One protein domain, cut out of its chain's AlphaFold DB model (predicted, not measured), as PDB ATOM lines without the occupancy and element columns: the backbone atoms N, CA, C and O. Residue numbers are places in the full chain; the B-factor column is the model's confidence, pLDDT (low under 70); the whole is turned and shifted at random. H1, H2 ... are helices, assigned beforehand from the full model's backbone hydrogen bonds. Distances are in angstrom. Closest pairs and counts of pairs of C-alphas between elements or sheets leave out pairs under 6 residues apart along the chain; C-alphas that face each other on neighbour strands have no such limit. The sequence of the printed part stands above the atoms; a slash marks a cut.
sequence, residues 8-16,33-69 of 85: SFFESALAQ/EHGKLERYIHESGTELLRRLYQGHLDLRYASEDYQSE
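Overview. This is residues 8 to 16 and 33 to 69 of the 85 residues of an uncharacterized protein of Leptolyngbya sp. PCC 7375 (UniProt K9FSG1). One short helix, H1, packs side by side on the middle stretch of one long, straight helix, H2, and the printed part sticks out free beyond it at both ends of the rod, at residues 33 to 43, of which 34 to 43 belong to H2, and at residues 63 to 69, of which 63 to 68 belong to H2. The printed part has 46 residues with two named helices, H1 then H2, and no named strand; its class is all helix. It is extended, a rod of 54 by 13 by 6 A, with a radius of gyration of the C-alphas of 14.9 A.

Along the chain. Start at Ser 8 and find C-alpha 11 at (37.285, 6.498, -35.297); from there H1 runs through residues 11 to 16. After the cut, find C-alpha 34 at (20.359, 30.276, -30.856), where H2, residues 34 to 68, begins; it runs 49.9 A to C-alpha 68 at (35.602, -12.761, -51.067).

Arrangement. H1 and H2 touch, and H2 does so with residues 44 to 55 alone. Look at their closest C-alphas, those of Ala 13 and Arg 51, 5.0 A apart. The helices run opposite ways at a shallow tilt of 6 degrees. In H1 and H2, every O i to N i+4 pair is within hydrogen-bond range.

Size, cuts and confidence. The C-alphas of Glu 33 and Glu 69, the two farthest apart, are 54.2 A apart. Residues 17 to 32 are not printed, and C-alphas 16 and 33 are 22.1 A apart across this cut, which the link from H1 to H2 crosses. Confidence is low, with pLDDT under 70, at residues 64 to 69.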
ATOM      1  N   SER A   8      37.385   0.738 -34.913       87.81
ATOM      2  CA  SER A   8      38.412   1.490 -35.647       87.81
ATOM      3  C   SER A   8      37.864   2.094 -36.942       87.81
ATOM      4  O   SER A   8      38.219   3.215 -37.295       87.81
ATOM      5  N   PHE A   9      36.904   1.428 -37.600       89.44
ATOM      6  CA  PHE A   9      36.210   1.982 -38.774       89.44
ATOM      7  C   PHE A   9      35.372   3.228 -38.447       89.44
ATOM      8  O   PHE A   9      35.077   4.035 -39.325       89.44
ATOM      9  N   PHE A  10      35.011   3.423 -37.176       93.12
ATOM     10  CA  PHE A  10      34.231   4.569 -36.715       93.12
ATOM     11  C   PHE A  10      35.076   5.642 -36.016       93.12
ATOM     12  O   PHE A  10      34.509   6.627 -35.545       93.12
ATOM     13  N   GLU A  11      36.408   5.526 -35.974       93.44
ATOM     14  CA  GLU A  11      37.285   6.498 -35.297       93.44
ATOM     15  C   GLU A  11      37.060   7.936 -35.772       93.44
ATOM     16  O   GLU A  11      36.959   8.854 -34.960       93.44
ATOM     17  N   SER A  12      36.894   8.136 -37.082       91.56
ATOM     18  CA  SER A  12      36.630   9.462 -37.656       91.56
ATOM     19  C   SER A  12      35.285  10.048 -37.207       91.56
ATOM     20  O   SER A  12      35.174  11.258 -36.983       91.56
ATOM     21  N   ALA A  13      34.262   9.203 -37.046       94.31
ATOM     22  CA  ALA A  13      32.958   9.614 -36.531       94.31
ATOM     23  C   ALA A  13      33.028   9.921 -35.028       94.31
ATOM     24  O   ALA A  13      32.505  10.938 -34.580       94.31
ATOM     25  N   LEU A  14      33.730   9.092 -34.253       93.50
ATOM     26  CA  LEU A  14      33.939   9.315 -32.822       93.50
ATOM     27  C   LEU A  14      34.725  10.602 -32.557       93.50
ATOM     28  O   LEU A  14      34.353  11.372 -31.674       93.50
ATOM     29  N   ALA A  15      35.763  10.876 -33.349       94.06
ATOM     30  CA  ALA A  15      36.508  12.129 -33.280       94.06
ATOM     31  C   ALA A  15      35.598  13.340 -33.546       94.06
ATOM     32  O   ALA A  15      35.596  14.278 -32.753       94.06
ATOM     33  N   GLN A  16      34.766  13.285 -34.595       95.19
ATOM     34  CA  GLN A  16      33.810  14.350 -34.919       95.19
ATOM     35  C   GLN A  16      32.778  14.567 -33.802       95.19
ATOM     36  O   GLN A  16      32.430  15.703 -33.487       95.19
ATOM     37  N   GLU A  33      24.372  32.857 -29.883       90.00
ATOM     38  CA  GLU A  33      22.967  33.022 -30.227       90.00
ATOM     39  C   GLU A  33      22.374  31.700 -30.732       90.00
ATOM     40  O   GLU A  33      23.055  30.913 -31.399       90.00
ATOM     41  N   HIS A  34      21.080  31.495 -30.477       88.00
ATOM     42  CA  HIS A  34      20.359  30.276 -30.856       88.00
ATOM     43  C   HIS A  34      20.569  29.882 -32.325       88.00
ATOM     44  O   HIS A  34      20.860  28.722 -32.604       88.00
ATOM     45  N   GLY A  35      20.540  30.839 -33.260       89.75
ATOM     46  CA  GLY A  35      20.745  30.543 -34.684       89.75
ATOM     47  C   GLY A  35      22.166  30.074 -35.025       89.75
ATOM     48  O   GLY A  35      22.351  29.254 -35.924       89.75
ATOM     49  N   LYS A  36      23.183  30.548 -34.294       90.19
ATOM     50  CA  LYS A  36      24.567  30.081 -34.461       90.19
ATOM     51  C   LYS A  36      24.733  28.670 -33.902       90.19
ATOM     52  O   LYS A  36      25.394  27.846 -34.532       90.19
ATOM     53  N   LEU A  37      24.114  28.395 -32.755       90.62
ATOM     54  CA  LEU A  37      24.102  27.072 -32.137       90.62
ATOM     55  C   LEU A  37      23.420  26.036 -33.039       90.62
ATOM     56  O   LEU A  37      24.011  24.998 -33.325       90.62
ATOM     57  N   GLU A  38      22.220  26.335 -33.540       93.31
ATOM     58  CA  GLU A  38      21.477  25.448 -34.443       93.31
ATOM     59  C   GLU A  38      22.259  25.154 -35.721       93.31
ATOM     60  O   GLU A  38      22.392  23.992 -36.104       93.31
ATOM     61  N   ARG A  39      22.831  26.188 -36.356       94.19
ATOM     62  CA  ARG A  39      23.647  26.003 -37.561       94.19
ATOM     63  C   ARG A  39      24.852  25.108 -37.284       94.19
ATOM     64  O   ARG A  39      25.088  24.172 -38.042       94.19
ATOM     65  N   TYR A  40      25.574  25.354 -36.191       93.56
ATOM     66  CA  TYR A  40      26.749  24.559 -35.842       93.56
ATOM     67  C   TYR A  40      26.404  23.090 -35.565       93.56
ATOM     68  O   TYR A  40      27.089  22.199 -36.071       93.56
ATOM     69  N   ILE A  41      25.334  22.832 -34.802       93.62
ATOM     70  CA  ILE A  41      24.858  21.469 -34.519       93.62
ATOM     71  C   ILE A  41      24.433  20.780 -35.813       93.62
ATOM     72  O   ILE A  41      24.779  19.622 -36.029       93.62
ATOM     73  N   HIS A  42      23.708  21.481 -36.684       95.00
ATOM     74  CA  HIS A  42      23.237  20.918 -37.941       95.00
ATOM     75  C   HIS A  42      24.398  20.560 -38.880       95.00
ATOM     76  O   HIS A  42      24.445  19.448 -39.407       95.00
ATOM     77  N   GLU A  43      25.356  21.469 -39.072       94.62
ATOM     78  CA  GLU A  43      26.526  21.248 -39.930       94.62
ATOM     79  C   GLU A  43      27.413  20.120 -39.385       94.62
ATOM     80  O   GLU A  43      27.678  19.140 -40.085       94.62
ATOM     81  N   SER A  44      27.802  20.207 -38.110       93.38
ATOM     82  CA  SER A  44      28.681  19.215 -37.476       93.38
ATOM     83  C   SER A  44      27.996  17.853 -37.323       93.38
ATOM     84  O   SER A  44      28.633  16.813 -37.478       93.38
ATOM     85  N   GLY A  45      26.688  17.842 -37.054       94.81
ATOM     86  CA  GLY A  45      25.881  16.626 -36.965       94.81
ATOM     87  C   GLY A  45      25.689  15.946 -38.320       94.81
ATOM     88  O   GLY A  45      25.780  14.723 -38.408       94.81
ATOM     89  N   THR A  46      25.498  16.715 -39.394       96.69
ATOM     90  CA  THR A  46      25.436  16.160 -40.757       96.69
ATOM     91  C   THR A  46      26.758  15.493 -41.130       96.69
ATOM     92  O   THR A  46      26.760  14.382 -41.660       96.69
ATOM     93  N   GLU A  47      27.886  16.123 -40.795       96.00
ATOM     94  CA  GLU A  47      29.205  15.532 -41.031       96.00
ATOM     95  C   GLU A  47      29.441  14.279 -40.176       96.00
ATOM     96  O   GLU A  47      29.973  13.286 -40.674       96.00
ATOM     97  N   LEU A  48      28.980  14.268 -38.922       96.12
ATOM     98  CA  LEU A  48      29.011  13.073 -38.076       96.12
ATOM     99  C   LEU A  48      28.236  11.907 -38.711       96.12
ATOM    100  O   LEU A  48      28.764  10.800 -38.811       96.12
ATOM    101  N   LEU A  49      27.008  12.150 -39.178       97.00
ATOM    102  CA  LEU A  49      26.193  11.131 -39.849       97.00
ATOM    103  C   LEU A  49      26.866  10.619 -41.126       97.00
ATOM    104  O   LEU A  49      26.876   9.414 -41.379       97.00
ATOM    105  N   ARG A  50      27.482  11.518 -41.905       96.75
ATOM    106  CA  ARG A  50      28.243  11.152 -43.106       96.75
ATOM    107  C   ARG A  50      29.398  10.209 -42.766       96.75
ATOM    108  O   ARG A  50      29.578   9.203 -43.446       96.75
ATOM    109  N   ARG A  51      30.148  10.500 -41.700       94.06
ATOM    110  CA  ARG A  51      31.278   9.673 -41.245       94.06
ATOM    111  C   ARG A  51      30.837   8.335 -40.662       94.06
ATOM    112  O   ARG A  51      31.500   7.336 -40.906       94.06
ATOM    113  N   LEU A  52      29.706   8.287 -39.954       94.81
ATOM    114  CA  LEU A  52      29.104   7.024 -39.511       94.81
ATOM    115  C   LEU A  52      28.716   6.145 -40.703       94.81
ATOM    116  O   LEU A  52      28.979   4.945 -40.695       94.81
ATOM    117  N   TYR A  53      28.125   6.744 -41.738       93.81
ATOM    118  CA  TYR A  53      27.785   6.019 -42.957       93.81
ATOM    119  C   TYR A  53      29.035   5.472 -43.659       93.81
ATOM    120  O   TYR A  53      29.052   4.302 -44.028       93.81
ATOM    121  N   GLN A  54      30.098   6.276 -43.773       92.25
ATOM    122  CA  GLN A  54      31.380   5.823 -44.325       92.25
ATOM    123  C   GLN A  54      31.983   4.670 -43.517       92.25
ATOM    124  O   GLN A  54      32.250   3.625 -44.094       92.25
ATOM    125  N   GLY A  55      32.084   4.799 -42.190       93.00
ATOM    126  CA  GLY A  55      32.613   3.726 -41.340       93.00
ATOM    127  C   GLY A  55      31.804   2.428 -41.435       93.00
ATOM    128  O   GLY A  55      32.366   1.336 -41.399       93.00
ATOM    129  N   HIS A  56      30.484   2.520 -41.634       91.25
ATOM    130  CA  HIS A  56      29.655   1.339 -41.875       91.25
ATOM    131  C   HIS A  56      29.943   0.683 -43.232       91.25
ATOM    132  O   HIS A  56      29.981  -0.545 -43.314       91.25
ATOM    133  N   LEU A  57      30.155   1.480 -44.285       91.81
ATOM    134  CA  LEU A  57      30.582   0.960 -45.582       91.81
ATOM    135  C   LEU A  57      31.966   0.312 -45.485       91.81
ATOM    136  O   LEU A  57      32.127  -0.794 -45.982       91.81
ATOM    137  N   ASP A  58      32.922   0.937 -44.799       89.31
ATOM    138  CA  ASP A  58      34.278   0.399 -44.632       89.31
ATOM    139  C   ASP A  58      34.271  -0.926 -43.859       89.31
ATOM    140  O   ASP A  58      34.905  -1.892 -44.279       89.31
ATOM    141  N   LEU A  59      33.483  -1.017 -42.780       87.94
ATOM    142  CA  LEU A  59      33.267  -2.270 -42.051       87.94
ATOM    143  C   LEU A  59      32.658  -3.348 -42.958       87.94
ATOM    144  O   LEU A  59      33.057  -4.514 -42.907       87.94
ATOM    145  N   ARG A  60      31.673  -2.967 -43.778       86.69
ATOM    146  CA  ARG A  60      31.024  -3.881 -44.714       86.69
ATOM    147  C   ARG A  60      32.003  -4.372 -45.777       86.69
ATOM    148  O   ARG A  60      32.058  -5.576 -45.994       86.69
ATOM    149  N   TYR A  61      32.797  -3.485 -46.373       84.12
ATOM    150  CA  TYR A  61      33.815  -3.848 -47.358       84.12
ATOM    151  C   TYR A  61      34.913  -4.716 -46.752       84.12
ATOM    152  O   TYR A  61      35.259  -5.724 -47.344       84.12
ATOM    153  N   ALA A  62      35.400  -4.411 -45.548       81.56
ATOM    154  CA  ALA A  62      36.401  -5.240 -44.878       81.56
ATOM    155  C   ALA A  62      35.877  -6.655 -44.566       81.56
ATOM    156  O   ALA A  62      36.618  -7.634 -44.649       81.56
ATOM    157  N   SER A  63      34.590  -6.772 -44.233       74.31
ATOM    158  CA  SER A  63      33.921  -8.062 -44.046       74.31
ATOM    159  C   SER A  63      33.703  -8.798 -45.377       74.31
ATOM    160  O   SER A  63      33.912 -10.007 -45.455       74.31
ATOM    161  N   GLU A  64      33.323  -8.082 -46.439       68.81
ATOM    162  CA  GLU A  64      33.139  -8.631 -47.790       68.81
ATOM    163  C   GLU A  64      34.475  -9.033 -48.444       68.81
ATOM    164  O   GLU A  64      34.518 -10.064 -49.103       68.81
ATOM    165  N   ASP A  65      35.580  -8.317 -48.215       57.50
ATOM    166  CA  ASP A  65      36.936  -8.704 -48.638       57.50
ATOM    167  C   ASP A  65      37.405  -9.969 -47.909       57.50
ATOM    168  O   ASP A  65      37.934 -10.886 -48.533       57.50
ATOM    169  N   TYR A  66      37.118 -10.080 -46.608       54.81
ATOM    170  CA  TYR A  66      37.390 -11.303 -45.845       54.81
ATOM    171  C   TYR A  66      36.544 -12.499 -46.321       54.81
ATOM    172  O   TYR A  66      36.961 -13.650 -46.217       54.81
ATOM    173  N   GLN A  67      35.341 -12.250 -46.849       52.50
ATOM    174  CA  GLN A  67      34.446 -13.281 -47.392       52.50
ATOM    175  C   GLN A  67      34.684 -13.559 -48.886       52.50
ATOM    176  O   GLN A  67      34.288 -14.622 -49.358       52.50
ATOM    177  N   SER A  68      35.296 -12.633 -49.634       47.06
ATOM    178  CA  SER A  68      35.602 -12.761 -51.067       47.06
ATOM    179  C   SER A  68      36.949 -13.424 -51.344       47.06
ATOM    180  O   SER A  68      37.214 -13.804 -52.486       47.06
ATOM    181  N   GLU A  69      37.720 -13.736 -50.299       45.09
ATOM    182  CA  GLU A  69      38.729 -14.801 -50.310       45.09
ATOM    183  C   GLU A  69      38.064 -16.198 -50.415       45.09
ATOM    184  O   GLU A  69      38.419 -17.170 -49.752       45.09
TER     185      GLU A  69